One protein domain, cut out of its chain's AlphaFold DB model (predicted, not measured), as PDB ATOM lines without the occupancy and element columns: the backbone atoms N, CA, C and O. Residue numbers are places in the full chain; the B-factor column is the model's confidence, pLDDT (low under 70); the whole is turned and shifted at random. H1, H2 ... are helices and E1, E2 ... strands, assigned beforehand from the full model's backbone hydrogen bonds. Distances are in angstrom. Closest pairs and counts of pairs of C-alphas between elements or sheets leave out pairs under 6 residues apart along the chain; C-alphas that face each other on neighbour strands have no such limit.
ATOM      1  N   GLN A 180      -2.510 -31.844  13.510       90.88
ATOM      2  CA  GLN A 180      -3.960 -31.731  13.462       90.88
ATOM      3  C   GLN A 180      -4.355 -30.297  13.778       90.88
ATOM      4  O   GLN A 180      -3.685 -29.621  14.559       90.88
ATOM      5  N   PHE A 181      -5.464 -29.857  13.194       92.88
ATOM      6  CA  PHE A 181      -5.933 -28.481  13.316       92.88
ATOM      7  C   PHE A 181      -6.260 -28.060  14.753       92.88
ATOM      8  O   PHE A 181      -6.115 -26.890  15.087       92.88
ATOM      9  N   PHE A 182      -6.668 -28.992  15.617       93.62
ATOM     10  CA  PHE A 182      -7.069 -28.695  16.992       93.62
ATOM     11  C   PHE A 182      -6.403 -29.640  17.990       93.62
ATOM     12  O   PHE A 182      -6.514 -30.856  17.858       93.62
ATOM     13  N   ASP A 183      -5.718 -29.115  19.003       95.06
ATOM     14  CA  ASP A 183      -5.064 -29.912  20.054       95.06
ATOM     15  C   ASP A 183      -4.946 -29.091  21.351       95.06
ATOM     16  O   ASP A 183      -5.421 -27.959  21.442       95.06
ATOM     17  N   PHE A 184      -4.316 -29.658  22.377       95.88
ATOM     18  CA  PHE A 184      -4.103 -29.028  23.671       95.88
ATOM     19  C   PHE A 184      -2.647 -29.116  24.143       95.88
ATOM     20  O   PHE A 184      -1.889 -30.022  23.782       95.88
ATOM     21  N   ARG A 185      -2.246 -28.172  24.995       94.75
ATOM     22  CA  ARG A 185      -0.960 -28.158  25.703       94.75
ATOM     23  C   ARG A 185      -1.144 -27.782  27.165       94.75
ATOM     24  O   ARG A 185      -2.071 -27.060  27.524       94.75
ATOM     25  N   LEU A 186      -0.202 -28.250  27.980       94.75
ATOM     26  CA  LEU A 186       0.030 -27.719  29.318       94.75
ATOM     27  C   LEU A 186       0.491 -26.257  29.213       94.75
ATOM     28  O   LEU A 186       1.273 -25.917  28.323       94.75
ATOM     29  N   SER A 187       0.014 -25.415  30.122       92.38
ATOM     30  CA  SER A 187       0.223 -23.965  30.117       92.38
ATOM     31  C   SER A 187       0.743 -23.427  31.460       92.38
ATOM     32  O   SER A 187       0.777 -22.218  31.668       92.38
ATOM     33  N   THR A 188       1.242 -24.303  32.335       81.69
ATOM     34  CA  THR A 188       1.732 -23.988  33.695       81.69
ATOM     35  C   THR A 188       3.012 -23.142  33.754       81.69
ATOM     36  O   THR A 188       3.612 -23.009  34.817       81.69
ATOM     37  N   THR A 189       3.513 -22.686  32.607       84.06
ATOM     38  CA  THR A 189       4.677 -21.792  32.498       84.06
ATOM     39  C   THR A 189       4.369 -20.563  31.643       84.06
ATOM     40  O   THR A 189       5.287 -19.848  31.232       84.06
ATOM     41  N   ALA A 190       3.109 -20.382  31.246       86.31
ATOM     42  CA  ALA A 190       2.710 -19.349  30.310       86.31
ATOM     43  C   ALA A 190       2.457 -18.046  31.063       86.31
ATOM     44  O   ALA A 190       1.449 -17.900  31.747       86.31
ATOM     45  N   SER A 191       3.327 -17.061  30.870       91.25
ATOM     46  CA  SER A 191       3.142 -15.738  31.472       91.25
ATOM     47  C   SER A 191       2.374 -14.809  30.538       91.25
ATOM     48  O   SER A 191       2.558 -14.842  29.323       91.25
ATOM     49  N   ILE A 192       1.519 -13.945  31.086       94.88
ATOM     50  CA  ILE A 192       0.879 -12.887  30.294       94.88
ATOM     51  C   ILE A 192       1.962 -11.936  29.769       94.88
ATOM     52  O   ILE A 192       2.845 -11.505  30.512       94.88
ATOM     53  N   ILE A 193       1.891 -11.599  28.483       95.25
ATOM     54  CA  ILE A 193       2.813 -10.649  27.857       95.25
ATOM     55  C   ILE A 193       2.533  -9.242  28.395       95.25
ATOM     56  O   ILE A 193       1.379  -8.837  28.555       95.25
ATOM     57  N   THR A 194       3.597  -8.485  28.670       93.31
ATOM     58  CA  THR A 194       3.517  -7.260  29.480       93.31
ATOM     59  C   THR A 194       2.568  -6.211  28.897       93.31
ATOM     60  O   THR A 194       1.799  -5.585  29.625       93.31
ATOM     61  N   GLU A 195       2.556  -6.075  27.577       93.88
ATOM     62  CA  GLU A 195       1.732  -5.148  26.801       93.88
ATOM     63  C   GLU A 195       0.228  -5.430  26.908       93.88
ATOM     64  O   GLU A 195      -0.591  -4.549  26.630       93.88
ATOM     65  N   TYR A 196      -0.145  -6.643  27.318       93.56
ATOM     66  CA  TYR A 196      -1.532  -7.072  27.461       93.56
ATOM     67  C   TYR A 196      -2.005  -7.103  28.916       93.56
ATOM     68  O   TYR A 196      -3.186  -7.358  29.163       93.56
ATOM     69  N   HIS A 197      -1.148  -6.785  29.891       90.19
ATOM     70  CA  HIS A 197      -1.582  -6.670  31.281       90.19
ATOM     71  C   HIS A 197      -2.622  -5.557  31.460       90.19
ATOM     72  O   HIS A 197      -2.412  -4.394  31.121       90.19
ATOM     73  N   VAL A 198      -3.746  -5.918  32.080       83.44
ATOM     74  CA  VAL A 198      -4.769  -4.965  32.549       83.44
ATOM     75  C   VAL A 198      -4.529  -4.577  34.013       83.44
ATOM     76  O   VAL A 198      -4.896  -3.487  34.448       83.44
ATOM     77  N   THR A 199      -3.879  -5.451  34.783       78.88
ATOM     78  CA  THR A 199      -3.444  -5.196  36.162       78.88
ATOM     79  C   THR A 199      -2.050  -5.769  36.383       78.88
ATOM     80  O   THR A 199      -1.549  -6.514  35.547       78.88
ATOM     81  N   SER A 200      -1.442  -5.469  37.531       75.06
ATOM     82  CA  SER A 200      -0.172  -6.073  37.951       75.06
ATOM     83  C   SER A 200      -0.281  -7.556  38.334       75.06
ATOM     84  O   SER A 200       0.726  -8.167  38.690       75.06
ATOM     85  N   ALA A 201      -1.481  -8.147  38.300       75.69
ATOM     86  CA  ALA A 201      -1.641  -9.575  38.509       75.69
ATOM     87  C   ALA A 201      -1.136 -10.339  37.275       75.69
ATOM     88  O   ALA A 201      -1.626 -10.136  36.163       75.69
ATOM     89  N   SER A 202      -0.186 -11.246  37.497       76.94
ATOM     90  CA  SER A 202       0.166 -12.291  36.540       76.94
ATOM     91  C   SER A 202      -0.476 -13.587  37.005       76.94
ATOM     92  O   SER A 202      -0.267 -14.010  38.147       76.94
ATOM     93  N   LYS A 203      -1.326 -14.150  36.154       82.19
ATOM     94  CA  LYS A 203      -2.049 -15.396  36.379       82.19
ATOM     95  C   LYS A 203      -1.893 -16.239  35.127       82.19
ATOM     96  O   LYS A 203      -1.900 -15.689  34.032       82.19
ATOM     97  N   GLU A 204      -1.745 -17.536  35.327       87.38
ATOM     98  CA  GLU A 204      -1.608 -18.535  34.272       87.38
ATOM     99  C   GLU A 204      -2.801 -19.488  34.362       87.38
ATOM    100  O   GLU A 204      -3.549 -19.444  35.348       87.38
ATOM    101  N   VAL A 205      -2.967 -20.310  33.331       92.06
ATOM    102  CA  VAL A 205      -3.969 -21.380  33.266       92.06
ATOM    103  C   VAL A 205      -3.268 -22.729  33.144       92.06
ATOM    104  O   VAL A 205      -2.140 -22.800  32.653       92.06
ATOM    105  N   ASP A 206      -3.929 -23.808  33.552       93.88
ATOM    106  CA  ASP A 206      -3.337 -25.151  33.535       93.88
ATOM    107  C   ASP A 206      -3.146 -25.696  32.120       93.88
ATOM    108  O   ASP A 206      -2.087 -26.240  31.792       93.88
ATOM    109  N   PHE A 207      -4.150 -25.527  31.257       96.38
ATOM    110  CA  PHE A 207      -4.110 -25.999  29.874       96.38
ATOM    111  C   PHE A 207      -4.644 -24.953  28.898       96.38
ATOM    112  O   PHE A 207      -5.531 -24.159  29.210       96.38
ATOM    113  N   CYS A 208      -4.137 -25.018  27.672       96.81
ATOM    114  CA  CYS A 208      -4.681 -24.302  26.529       96.81
ATOM    115  C   CYS A 208      -5.050 -25.304  25.433       96.81
ATOM    116  O   CYS A 208      -4.237 -26.164  25.099       96.81
ATOM    117  N   MET A 209      -6.239 -25.167  24.849       96.75
ATOM    118  CA  MET A 209      -6.542 -25.731  23.533       96.75
ATOM    119  C   MET A 209      -6.236 -24.682  22.472       96.75
ATOM    120  O   MET A 209      -6.532 -23.499  22.666       96.75
ATOM    121  N   TYR A 210      -5.648 -25.103  21.363       96.69
ATOM    122  CA  TYR A 210      -5.140 -24.210  20.333       96.69
ATOM    123  C   TYR A 210      -5.474 -24.703  18.930       96.69
ATOM    124  O   TYR A 210      -5.730 -25.889  18.714       96.69
ATOM    125  N   LEU A 211      -5.445 -23.756  17.995       97.12
ATOM    126  CA  LEU A 211      -5.546 -24.007  16.562       97.12
ATOM    127  C   LEU A 211      -4.146 -24.147  15.958       97.12
ATOM    128  O   LEU A 211      -3.231 -23.416  16.346       97.12
ATOM    129  N   ASP A 212      -3.975 -25.054  14.999       96.44
ATOM    130  CA  ASP A 212      -2.785 -25.137  14.153       96.44
ATOM    131  C   ASP A 212      -3.064 -24.572  12.756       96.44
ATOM    132  O   ASP A 212      -3.599 -25.289  11.908       96.44
ATOM    133  N   PRO A 213      -2.687 -23.304  12.485       96.38
ATOM    134  CA  PRO A 213      -2.918 -22.664  11.192       96.38
ATOM    135  C   PRO A 213      -2.282 -23.391  10.008       96.38
ATOM    136  O   PRO A 213      -2.723 -23.208   8.880       96.38
ATOM    137  N   LYS A 214      -1.251 -24.214  10.237       95.12
ATOM    138  CA  LYS A 214      -0.606 -25.004   9.175       95.12
ATOM    139  C   LYS A 214      -1.481 -26.159   8.695       95.12
ATOM    140  O   LYS A 214      -1.221 -26.714   7.635       95.12
ATOM    141  N   GLN A 215      -2.477 -26.529   9.496       95.25
ATOM    142  CA  GLN A 215      -3.462 -27.565   9.200       95.25
ATOM    143  C   GLN A 215      -4.827 -26.963   8.826       95.25
ATOM    144  O   GLN A 215      -5.806 -27.700   8.730       95.25
ATOM    145  N   ASP A 216      -4.909 -25.638   8.671       94.19
ATOM    146  CA  ASP A 216      -6.095 -24.956   8.154       94.19
ATOM    147  C   ASP A 216      -6.242 -25.220   6.646       94.19
ATOM    148  O   ASP A 216      -5.259 -25.468   5.944       94.19
ATOM    149  N   GLU A 217      -7.468 -25.144   6.127       91.25
ATOM    150  CA  GLU A 217      -7.726 -25.279   4.689       91.25
ATOM    151  C   GLU A 217      -7.073 -24.143   3.885       91.25
ATOM    152  O   GLU A 217      -6.690 -24.331   2.727       91.25
ATOM    153  N   SER A 218      -6.924 -22.960   4.492       92.88
ATOM    154  CA  SER A 218      -6.339 -21.781   3.866       92.88
ATOM    155  C   SER A 218      -4.925 -21.500   4.373       92.88
ATOM    156  O   SER A 218      -4.720 -20.989   5.477       92.88
ATOM    157  N   ALA A 219      -3.933 -21.703   3.501       92.31
ATOM    158  CA  ALA A 219      -2.534 -21.344   3.768       92.31
ATOM    159  C   ALA A 219      -2.350 -19.856   4.143       92.31
ATOM    160  O   ALA A 219      -1.444 -19.508   4.904       92.31
ATOM    161  N   GLN A 220      -3.262 -18.987   3.684       95.19
ATOM    162  CA  GLN A 220      -3.252 -17.556   3.984       95.19
ATOM    163  C   GLN A 220      -3.340 -17.270   5.491       95.19
ATOM    164  O   GLN A 220      -2.818 -16.254   5.954       95.19
ATOM    165  N   VAL A 221      -3.985 -18.144   6.272       94.38
ATOM    166  CA  VAL A 221      -4.101 -17.976   7.728       94.38
ATOM    167  C   VAL A 221      -2.723 -18.080   8.380       94.38
ATOM    168  O   VAL A 221      -2.343 -17.186   9.140       94.38
ATOM    169  N   SER A 222      -1.948 -19.116   8.037       96.19
ATOM    170  CA  SER A 222      -0.582 -19.293   8.547       96.19
ATOM    171  C   SER A 222       0.330 -18.141   8.119       96.19
ATOM    172  O   SER A 222       1.010 -17.560   8.961       96.19
ATOM    173  N   GLU A 223       0.287 -17.742   6.845       95.94
ATOM    174  CA  GLU A 223       1.087 -16.621   6.323       95.94
ATOM    175  C   GLU A 223       0.760 -15.295   7.026       95.94
ATOM    176  O   GLU A 223       1.653 -14.518   7.373       95.94
ATOM    177  N   THR A 224      -0.526 -15.041   7.284       95.50
ATOM    178  CA  THR A 224      -0.980 -13.840   7.996       95.50
ATOM    179  C   THR A 224      -0.470 -13.831   9.435       95.50
ATOM    180  O   THR A 224      -0.026 -12.792   9.926       95.50
ATOM    181  N   ILE A 225      -0.511 -14.977  10.117       96.44
ATOM    182  CA  ILE A 225       0.005 -15.111  11.482       96.44
ATOM    183  C   ILE A 225       1.515 -14.873  11.509       96.44
ATOM    184  O   ILE A 225       1.978 -14.078  12.328       96.44
ATOM    185  N   ASP A 226       2.271 -15.466  10.585       96.06
ATOM    186  CA  ASP A 226       3.718 -15.258  10.482       96.06
ATOM    187  C   ASP A 226       4.073 -13.790  10.213       96.06
ATOM    188  O   ASP A 226       4.959 -13.228  10.867       96.06
ATOM    189  N   ALA A 227       3.335 -13.117   9.326       95.44
ATOM    190  CA  ALA A 227       3.508 -11.687   9.081       95.44
ATOM    191  C   ALA A 227       3.216 -10.846  10.335       95.44
ATOM    192  O   ALA A 227       3.970  -9.922  10.657       95.44
ATOM    193  N   LEU A 228       2.149 -11.170  11.073       96.69
ATOM    194  CA  LEU A 228       1.758 -10.452  12.288       96.69
ATOM    195  C   LEU A 228       2.744 -10.668  13.437       96.69
ATOM    196  O   LEU A 228       3.006  -9.726  14.187       96.69
ATOM    197  N   LYS A 229       3.351 -11.851  13.563       96.19
ATOM    198  CA  LYS A 229       4.375 -12.118  14.585       96.19
ATOM    199  C   LYS A 229       5.539 -11.128  14.507       96.19
ATOM    200  O   LYS A 229       6.016 -10.697  15.546       96.19
ATOM    201  N   ASN A 230       5.922 -10.657  13.320       95.06
ATOM    202  CA  ASN A 230       7.006  -9.672  13.175       95.06
ATOM    203  C   ASN A 230       6.727  -8.312  13.840       95.06
ATOM    204  O   ASN A 230       7.658  -7.544  14.079       95.06
ATOM    205  N   ILE A 231       5.463  -7.988  14.123       95.38
ATOM    206  CA  ILE A 231       5.054  -6.698  14.703       95.38
ATOM    207  C   ILE A 231       4.354  -6.834  16.059       95.38
ATOM    208  O   ILE A 231       4.035  -5.824  16.698       95.38
ATOM    209  N   LEU A 232       4.069  -8.063  16.487       97.00
ATOM    210  CA  LEU A 232       3.464  -8.347  17.778       97.00
ATOM    211  C   LEU A 232       4.544  -8.459  18.868       97.00
ATOM    212  O   LEU A 232       5.660  -8.909  18.600       97.00
ATOM    213  N   PRO A 233       4.224  -8.068  20.113       96.25
ATOM    214  CA  PRO A 233       5.096  -8.266  21.266       96.25
ATOM    215  C   PRO A 233       5.683  -9.682  21.342       96.25
ATOM    216  O   PRO A 233       4.964 -10.673  21.207       96.25
ATOM    217  N   LEU A 234       6.997  -9.760  21.571       95.62
ATOM    218  CA  LEU A 234       7.780 -11.000  21.688       95.62
ATOM    219  C   LEU A 234       7.687 -11.967  20.493       95.62
ATOM    220  O   LEU A 234       8.104 -13.116  20.618       95.62
ATOM    221  N   GLY A 235       7.159 -11.545  19.343       95.44
ATOM    222  CA  GLY A 235       6.962 -12.456  18.217       95.44
ATOM    223  C   GLY A 235       5.841 -13.474  18.433       95.44
ATOM    224  O   GLY A 235       5.866 -14.537  17.816       95.44
ATOM    225  N   MET A 236       4.883 -13.183  19.321       96.12
ATOM    226  CA  MET A 236       3.846 -14.124  19.752       96.12
ATOM    227  C   MET A 236       2.470 -13.750  19.199       96.12
ATOM    228  O   MET A 236       1.977 -12.642  19.417       96.12
ATOM    229  N   PHE A 237       1.795 -14.706  18.563       97.25
ATOM    230  CA  PHE A 237       0.395 -14.591  18.157       97.25
ATOM    231  C   PHE A 237      -0.564 -15.025  19.279       97.25
ATOM    232  O   PHE A 237      -1.474 -15.817  19.078       97.25
ATOM    233  N   ASN A 238      -0.341 -14.538  20.496       97.00
ATOM    234  CA  ASN A 238      -1.177 -14.818  21.663       97.00
ATOM    235  C   ASN A 238      -1.009 -13.704  22.701       97.00
ATOM    236  O   ASN A 238      -0.071 -12.909  22.634       97.00
ATOM    237  N   HIS A 239      -1.886 -13.660  23.706       96.00
ATOM    238  CA  HIS A 239      -1.714 -12.772  24.863       96.00
ATOM    239  C   HIS A 239      -0.699 -13.284  25.894       96.00
ATOM    240  O   HIS A 239      -0.344 -12.552  26.819       96.00
ATOM    241  N   ALA A 240      -0.248 -14.530  25.744       95.25
ATOM    242  CA  ALA A 240       0.646 -15.209  26.667       95.25
ATOM    243  C   ALA A 240       1.938 -15.666  25.981       95.25
ATOM    244  O   ALA A 240       1.943 -16.108  24.830       95.25
ATOM    245  N   ASN A 241       3.039 -15.582  26.719       94.56
ATOM    246  CA  ASN A 241       4.351 -16.051  26.323       94.56
ATOM    247  C   ASN A 241       4.477 -17.551  26.614       94.56
ATOM    248  O   ASN A 241       4.978 -17.961  27.663       94.56
ATOM    249  N   LEU A 242       3.993 -18.364  25.679       92.88
ATOM    250  CA  LEU A 242       4.162 -19.811  25.663       92.88
ATOM    251  C   LEU A 242       4.774 -20.222  24.323       92.88
ATOM    252  O   LEU A 242       4.052 -20.416  23.351       92.88
ATOM    253  N   ALA A 243       6.104 -20.340  24.265       93.00
ATOM    254  CA  ALA A 243       6.848 -20.525  23.013       93.00
ATOM    255  C   ALA A 243       6.324 -21.649  22.088       93.00
ATOM    256  O   ALA A 243       6.236 -21.407  20.884       93.00
ATOM    257  N   PRO A 244       5.902 -22.834  22.588       93.19
ATOM    258  CA  PRO A 244       5.311 -23.869  21.734       93.19
ATOM    259  C   PRO A 244       4.017 -23.461  21.022       93.19
ATOM    260  O   PRO A 244       3.618 -24.162  20.105       93.19
ATOM    261  N   LEU A 245       3.362 -22.380  21.458       95.06
ATOM    262  CA  LEU A 245       2.157 -21.814  20.855       95.06
ATOM    263  C   LEU A 245       2.424 -20.433  20.224       95.06
ATOM    264  O   LEU A 245       1.532 -19.590  20.168       95.06
ATOM    265  N   SER A 246       3.651 -20.146  19.780       95.44
ATOM    266  CA  SER A 246       4.004 -18.819  19.239       95.44
ATOM    267  C   SER A 246       3.184 -18.399  18.014       95.44
ATOM    268  O   SER A 246       2.908 -17.216  17.829       95.44
ATOM    269  N   ASP A 247       2.803 -19.366  17.189       96.00
ATOM    270  CA  ASP A 247       2.041 -19.283  15.941       96.00
ATOM    271  C   ASP A 247       0.715 -20.052  16.021       96.00
ATOM    272  O   ASP A 247      -0.014 -20.125  15.039       96.00
ATOM    273  N   ASN A 248       0.372 -20.601  17.190       97.00
ATOM    274  CA  ASN A 248      -0.841 -21.379  17.404       97.00
ATOM    275  C   ASN A 248      -1.827 -20.599  18.287       97.00
ATOM    276  O   ASN A 248      -1.620 -20.536  19.504       97.00
ATOM    277  N   PRO A 249      -2.894 -20.001  17.727       97.06
ATOM    278  CA  PRO A 249      -3.859 -19.229  18.505       97.06
ATOM    279  C   PRO A 249      -4.501 -20.066  19.620       97.06
ATOM    280  O   PRO A 249      -5.008 -21.160  19.365       97.06
ATOM    281  N   ILE A 250      -4.526 -19.545  20.849       97.25
ATOM    282  CA  ILE A 250      -5.229 -20.161  21.983       97.25
ATOM    283  C   ILE A 250      -6.741 -19.952  21.805       97.25
ATOM    284  O   ILE A 250      -7.234 -18.826  21.867       97.25
ATOM    285  N   ALA A 251      -7.481 -21.046  21.630       95.44
ATOM    286  CA  ALA A 251      -8.932 -21.040  21.438       95.44
ATOM    287  C   ALA A 251      -9.702 -21.256  22.749       95.44
ATOM    288  O   ALA A 251     -10.724 -20.614  22.984       95.44
ATOM    289  N   VAL A 252      -9.204 -22.141  23.621       95.12
ATOM    290  CA  VAL A 252      -9.822 -22.445  24.922       95.12
ATOM    291  C   VAL A 252      -8.750 -22.414  25.999       95.12
ATOM    292  O   VAL A 252      -7.666 -22.963  25.825       95.12
ATOM    293  N   SER A 253      -9.043 -21.778  27.126       95.00
ATOM    294  CA  SER A 253      -8.172 -21.758  28.304       95.00
ATOM    295  C   SER A 253      -8.857 -22.498  29.443       95.00
ATOM    296  O   SER A 253     -10.035 -22.263  29.707       95.00
ATOM    297  N   ILE A 254      -8.132 -23.396  30.101       94.50
ATOM    298  CA  ILE A 254      -8.674 -24.298  31.116       94.50
ATOM    299  C   ILE A 254      -7.910 -24.065  32.411       94.50
ATOM    300  O   ILE A 254      -6.705 -24.297  32.475       94.50
ATOM    301  N   GLU A 255      -8.642 -23.638  33.432       93.00
ATOM    302  CA  GLU A 255      -8.194 -23.660  34.821       93.00
ATOM    303  C   GLU A 255      -8.896 -24.826  35.512       93.00
ATOM    304  O   GLU A 255     -10.122 -24.949  35.448       93.00
ATOM    305  N   THR A 256      -8.129 -25.677  36.172       90.50
ATOM    306  CA  THR A 256      -8.641 -26.796  36.954       90.50
ATOM    307  C   THR A 256      -8.666 -26.418  38.427       90.50
ATOM    308  O   THR A 256      -7.838 -25.655  38.924       90.50
ATOM    309  N   LYS A 257      -9.656 -26.927  39.156       86.38
ATOM    310  CA  LYS A 257      -9.712 -26.821  40.613       86.38
ATOM    311  C   LYS A 257     -10.279 -28.098  41.187       86.38
ATOM    312  O   LYS A 257     -11.133 -28.743  40.579       86.38
ATOM    313  N   LYS A 258      -9.843 -28.417  42.402       74.44
ATOM    314  CA  LYS A 258     -10.500 -29.439  43.211       74.44
ATOM    315  C   LYS A 258     -11.952 -29.042  43.458       74.44
ATOM    316  O   LYS A 258     -12.262 -27.875  43.705       74.44
ATOM    317  N   THR A 259     -12.836 -30.029  43.424       67.56
ATOM    318  CA  THR A 259     -14.259 -29.832  43.702       67.56
ATOM    319  C   THR A 259     -14.452 -29.182  45.072       67.56
ATOM    320  O   THR A 259     -13.971 -29.696  46.078       67.56
ATOM    321  N   GLY A 260     -15.175 -28.060  45.114       68.75
ATOM    322  CA  GLY A 260     -15.533 -27.367  46.357       68.75
ATOM    323  C   GLY A 260     -14.494 -26.378  46.899       68.75
ATOM    324  O   GLY A 260     -14.781 -25.705  47.886       68.75
ATOM    325  N   GLU A 261     -13.328 -26.224  46.261       74.94
ATOM    326  CA  GLU A 261     -12.263 -25.333  46.736       74.94
ATOM    327  C   GLU A 261     -11.819 -24.316  45.674       74.94
ATOM    328  O   GLU A 261     -11.861 -24.556  44.470       74.94
ATOM    329  N   GLY A 262     -11.354 -23.145  46.123       80.06
ATOM    330  CA  GLY A 262     -10.592 -22.222  45.276       80.06
ATOM    331  C   GLY A 262     -11.371 -21.471  44.191       80.06
ATOM    332  O   GLY A 262     -10.739 -20.791  43.385       80.06
ATOM    333  N   TRP A 263     -12.708 -21.523  44.187       81.50
ATOM    334  CA  TRP A 263     -13.544 -20.896  43.153       81.50
ATOM    335  C   TRP A 263     -13.244 -19.407  42.925       81.50
ATOM    336  O   TRP A 263     -13.051 -18.986  41.789       81.50
ATOM    337  N   GLU A 264     -13.137 -18.595  43.986       82.06
ATOM    338  CA  GLU A 264     -12.828 -17.161  43.832       82.06
ATOM    339  C   GLU A 264     -11.442 -16.915  43.218       82.06
ATOM    340  O   GLU A 264     -11.267 -15.984  42.430       82.06
ATOM    341  N   ASN A 265     -10.457 -17.751  43.561       83.94
ATOM    342  CA  ASN A 265      -9.108 -17.653  43.007       83.94
ATOM    343  C   ASN A 265      -9.082 -18.058  41.535       83.94
ATOM    344  O   ASN A 265      -8.482 -17.342  40.736       83.94
ATOM    345  N   ALA A 266      -9.776 -19.141  41.182       85.06
ATOM    346  CA  ALA A 266      -9.912 -19.605  39.806       85.06
ATOM    347  C   ALA A 266     -10.656 -18.587  38.940       85.06
ATOM    348  O   ALA A 266     -10.215 -18.257  37.843       85.06
ATOM    349  N   LYS A 267     -11.736 -18.001  39.472       85.94
ATOM    350  CA  LYS A 267     -12.452 -16.905  38.819       85.94
ATOM    351  C   LYS A 267     -11.525 -15.722  38.558       85.94
ATOM    352  O   LYS A 267     -11.478 -15.223  37.441       85.94
ATOM    353  N   LEU A 268     -10.754 -15.291  39.556       86.38
ATOM    354  CA  LEU A 268      -9.781 -14.214  39.378       86.38
ATOM    355  C   LEU A 268      -8.685 -14.571  38.366       86.38
ATOM    356  O   LEU A 268      -8.314 -13.716  37.563       86.38
ATOM    357  N   GLN A 269      -8.166 -15.799  38.390       88.88
ATOM    358  CA  GLN A 269      -7.208 -16.287  37.396       88.88
ATOM    359  C   GLN A 269      -7.774 -16.154  35.985       88.88
ATOM    360  O   GLN A 269      -7.153 -15.509  35.140       88.88
ATOM    361  N   MET A 270      -8.983 -16.671  35.770       89.50
ATOM    362  CA  MET A 270      -9.649 -16.622  34.477       89.50
ATOM    363  C   MET A 270      -9.961 -15.187  34.042       89.50
ATOM    364  O   MET A 270      -9.733 -14.839  32.888       89.50
ATOM    365  N   GLU A 271     -10.416 -14.315  34.945       89.25
ATOM    366  CA  GLU A 271     -10.697 -12.911  34.616       89.25
ATOM    367  C   GLU A 271      -9.438 -12.138  34.209       89.25
ATOM    368  O   GLU A 271      -9.467 -11.403  33.222       89.25
ATOM    369  N   VAL A 272      -8.320 -12.312  34.926       90.31
ATOM    370  CA  VAL A 272      -7.031 -11.688  34.570       90.31
ATOM    371  C   VAL A 272      -6.550 -12.193  33.210       90.31
ATOM    372  O   VAL A 272      -6.177 -11.390  32.351       90.31
ATOM    373  N   TRP A 273      -6.589 -13.510  33.009       93.06
ATOM    374  CA  TRP A 273      -6.146 -14.164  31.781       93.06
ATOM    375  C   TRP A 273      -6.985 -13.740  30.569       93.06
ATOM    376  O   TRP A 273      -6.445 -13.298  29.554       93.06
ATOM    377  N   MET A 274      -8.313 -13.769  30.697       92.19
ATOM    378  CA  MET A 274      -9.230 -13.325  29.648       92.19
ATOM    379  C   MET A 274      -9.094 -11.829  29.374       92.19
ATOM    380  O   MET A 274      -9.120 -11.421  28.216       92.19
ATOM    381  N   ALA A 275      -8.901 -10.987  30.394       91.81
ATOM    382  CA  ALA A 275      -8.705  -9.554  30.183       91.81
ATOM    383  C   ALA A 275      -7.473  -9.244  29.324       91.81
ATOM    384  O   ALA A 275      -7.543  -8.349  28.474       91.81
ATOM    385  N   ALA A 276      -6.393 -10.009  29.494       93.62
ATOM    386  CA  ALA A 276      -5.225  -9.945  28.624       93.62
ATOM    387  C   ALA A 276      -5.524 -10.468  27.211       93.62
ATOM    388  O   ALA A 276      -5.174  -9.803  26.234       93.62
ATOM    389  N   HIS A 277      -6.252 -11.583  27.086       95.00
ATOM    390  CA  HIS A 277      -6.700 -12.097  25.788       95.00
ATOM    391  C   HIS A 277      -7.495 -11.036  25.004       95.00
ATOM    392  O   HIS A 277      -7.202 -10.746  23.845       95.00
ATOM    393  N   TRP A 278      -8.418 -10.331  25.659       93.81
ATOM    394  CA  TRP A 278      -9.152  -9.227  25.037       93.81
ATOM    395  C   TRP A 278      -8.259  -8.045  24.627       93.81
ATOM    396  O   TRP A 278      -8.567  -7.387  23.630       93.81
ATOM    397  N   GLN A 279      -7.155  -7.758  25.334       94.69
ATOM    398  CA  GLN A 279      -6.197  -6.736  24.876       94.69
ATOM    399  C   GLN A 279      -5.498  -7.156  23.587       94.69
ATOM    400  O   GLN A 279      -5.365  -6.337  22.676       94.69
ATOM    401  N   PHE A 280      -5.098  -8.423  23.493       96.19
ATOM    402  CA  PHE A 280      -4.517  -8.987  22.280       96.19
ATOM    403  C   PHE A 280      -5.493  -8.896  21.097       96.19
ATOM    404  O   PHE A 280      -5.147  -8.334  20.058       96.19
ATOM    405  N   LEU A 281      -6.751  -9.312  21.269       95.81
ATOM    406  CA  LEU A 281      -7.761  -9.218  20.205       95.81
ATOM    407  C   LEU A 281      -8.009  -7.768  19.756       95.81
ATOM    408  O   LEU A 281      -8.092  -7.483  18.562       95.81
ATOM    409  N   ARG A 282      -8.063  -6.813  20.695       94.81
ATOM    410  CA  ARG A 282      -8.169  -5.379  20.369       94.81
ATOM    411  C   ARG A 282      -6.960  -4.874  19.584       94.81
ATOM    412  O   ARG A 282      -7.125  -4.063  18.673       94.81
ATOM    413  N   LYS A 283      -5.754  -5.348  19.913       95.44
ATOM    414  CA  LYS A 283      -4.535  -5.031  19.161       95.44
ATOM    415  C   LYS A 283      -4.641  -5.536  17.721       95.44
ATOM    416  O   LYS A 283      -4.356  -4.757  16.813       95.44
ATOM    417  N   LEU A 284      -5.108  -6.768  17.505       96.25
ATOM    418  CA  LEU A 284      -5.336  -7.311  16.161       96.25
ATOM    419  C   LEU A 284      -6.359  -6.486  15.367       96.25
ATOM    420  O   LEU A 284      -6.109  -6.142  14.214       96.25
ATOM    421  N   LEU A 285      -7.478  -6.095  15.989       95.75
ATOM    422  CA  LEU A 285      -8.486  -5.245  15.342       95.75
ATOM    423  C   LEU A 285      -7.925  -3.877  14.934       95.75
ATOM    424  O   LEU A 285      -8.180  -3.421  13.822       95.75
ATOM    425  N   SER A 286      -7.122  -3.248  15.795       95.12
ATOM    426  CA  SER A 286      -6.454  -1.981  15.474       95.12
ATOM    427  C   SER A 286      -5.478  -2.121  14.301       95.12
ATOM    428  O   SER A 286      -5.419  -1.239  13.447       95.12
ATOM    429  N   LEU A 287      -4.728  -3.226  14.230       94.62
ATOM    430  CA  LEU A 287      -3.831  -3.501  13.103       94.62
ATOM    431  C   LEU A 287      -4.612  -3.692  11.798       94.62
ATOM    432  O   LEU A 287      -4.248  -3.105  10.781       94.62
ATOM    433  N   ARG A 288      -5.722  -4.436  11.843       94.12
ATOM    434  CA  ARG A 288      -6.617  -4.619  10.695       94.12
ATOM    435  C   ARG A 288      -7.187  -3.290  10.194       94.12
ATOM    436  O   ARG A 288      -7.159  -3.047   8.993       94.12
ATOM    437  N   GLN A 289      -7.680  -2.434  11.088       94.50
ATOM    438  CA  GLN A 289      -8.225  -1.118  10.722       94.50
ATOM    439  C   GLN A 289      -7.171  -0.243  10.033       94.50
ATOM    440  O   GLN A 289      -7.425   0.298   8.963       94.50
ATOM    441  N   ARG A 290      -5.951  -0.190  10.580       92.38
ATOM    442  CA  ARG A 290      -4.840   0.563   9.978       92.38
ATOM    443  C   ARG A 290      -4.463   0.056   8.586       92.38
ATOM    444  O   ARG A 290      -4.150   0.857   7.714       92.38
ATOM    445  N   ALA A 291      -4.485  -1.260   8.370       89.44
ATOM    446  CA  ALA A 291      -4.225  -1.838   7.053       89.44
ATOM    447  C   ALA A 291      -5.312  -1.458   6.026       89.44
ATOM    448  O   ALA A 291      -5.001  -1.172   4.870       89.44
ATOM    449  N   GLN A 292      -6.578  -1.405   6.455       91.00
ATOM    450  CA  GLN A 292      -7.695  -0.949   5.617       91.00
ATOM    451  C   GLN A 292      -7.593   0.546   5.283       91.00
ATOM    452  O   GLN A 292      -7.821   0.942   4.147       91.00
ATOM    453  N   GLU A 293      -7.204   1.387   6.240       91.94
ATOM    454  CA  GLU A 293      -7.010   2.820   5.992       91.94
ATOM    455  C   GLU A 293      -5.913   3.062   4.947       91.94
ATOM    456  O   GLU A 293      -6.156   3.772   3.974       91.94
ATOM    457  N   LEU A 294      -4.755   2.404   5.090       88.69
ATOM    458  CA  LEU A 294      -3.620   2.542   4.167       88.69
ATOM    459  C   LEU A 294      -3.976   2.149   2.727       88.69
ATOM    460  O   LEU A 294      -3.667   2.892   1.797       88.69
ATOM    461  N   THR A 295      -4.683   1.031   2.551       84.06
ATOM    462  CA  THR A 295      -5.132   0.563   1.228       84.06
ATOM    463  C   THR A 295      -6.116   1.536   0.574       84.06
ATOM    464  O   THR A 295      -5.967   1.857  -0.601       84.06
ATOM    465  N   THR A 296      -7.053   2.111   1.334       79.31
ATOM    466  CA  THR A 296      -8.004   3.103   0.790       79.31
ATOM    467  C   THR A 296      -7.381   4.457   0.440       79.31
ATOM    468  O   THR A 296      -7.934   5.191  -0.381       79.31
ATOM    469  N   THR A 297      -6.261   4.834   1.065       72.00
ATOM    470  CA  THR A 297      -5.515   6.050   0.702       72.00
ATOM    471  C   THR A 297      -4.682   5.886  -0.563       72.00
ATOM    472  O   THR A 297      -4.578   6.852  -1.316       72.00
ATOM    473  N   ASP A 298      -4.130   4.697  -0.815       62.81
ATOM    474  CA  ASP A 298      -3.356   4.428  -2.032       62.81
ATOM    475  C   ASP A 298      -4.251   4.321  -3.277       62.81
ATOM    476  O   ASP A 298      -3.852   4.774  -4.341       62.81
ATOM    477  N   GLU A 299      -5.495   3.842  -3.155       62.97
ATOM    478  CA  GLU A 299      -6.467   3.829  -4.270       62.97
ATOM    479  C   GLU A 299      -6.989   5.224  -4.668       62.97
ATOM    480  O   GLU A 299      -7.597   5.385  -5.727       62.97
ATOM    481  N   LYS A 300      -6.795   6.242  -3.821       55.75
ATOM    482  CA  LYS A 300      -7.240   7.626  -4.073       55.75
ATOM    483  C   LYS A 300      -6.145   8.533  -4.643       55.75
ATOM    484  O   LYS A 300      -6.411   9.720  -4.846       55.75
ATOM    485  N   ARG A 301      -4.935   8.014  -4.850       50.56
ATOM    486  CA  ARG A 301      -3.809   8.715  -5.480       50.56
ATOM    487  C   ARG A 301      -3.614   8.255  -6.914       50.56
ATOM    488  O   ARG A 301      -3.228   9.132  -7.716       50.56
TER     489      ARG A 301
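This is residues 180 to 301 of the 301 residues of an uncharacterized protein of Fusarium oxysporum f. sp. radicis-cucumerinum (UniProt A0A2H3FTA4). One long helix, H2, makes the longest axis and runs past a small body of a three-stranded sheet, a short helix H1 and two long loops. H2's far end, residues 288 to 298, sticks out of that body with the last residues to 301, and so does the turn at residues 258 to 264. The printed part has 122 residues with two named helices and three named strands, which follow along the chain as E1, E2, H1, E3, H2; the sheet runs E1, E2, E3, antiparallel, and the class is mixed, helices and strands. The whole is elongated, 64 by 34 by 20 A, and only just loose, close to compact, with a radius of gyration of the C-alphas of 16.5 A.

Find C-alpha 182 at (-7.069, -28.695, 16.992), where E1 begins, residues 182 to 186. E2 follows at residues 207 to 211, H1 at 219 to 229, 15.8 A long, and E3 at 250 to 254. From C-alpha 263 at (-13.544, -20.896, 43.153), H2 runs 52.8 A to C-alpha 298 at (-3.356, 4.428, -2.032).

Look first at the hairpin E1 and E2, where N 185 and O 208 are 2.8 A apart, within hydrogen-bond range. On the other side of E2, N 209 and O 252 of E3 are 2.8 A apart. H2 only grazes the sheet, with residues 266 to 277. H1 is not on the sheet and is apart from H2. In both helices every O i to N i+4 pair is within hydrogen-bond range.

The C-alphas of Gly 260 and Arg 301, the two farthest apart, are 64.2 A apart. The printed part has no cut. The links E1 to E2 and H1 to E3 are long, 20 residues each; residues 191 to 192 of the first pair antiparallel with residues 240 to 241 of the second. Confidence is under 70 at residues 259 to 260 and 298 to 301.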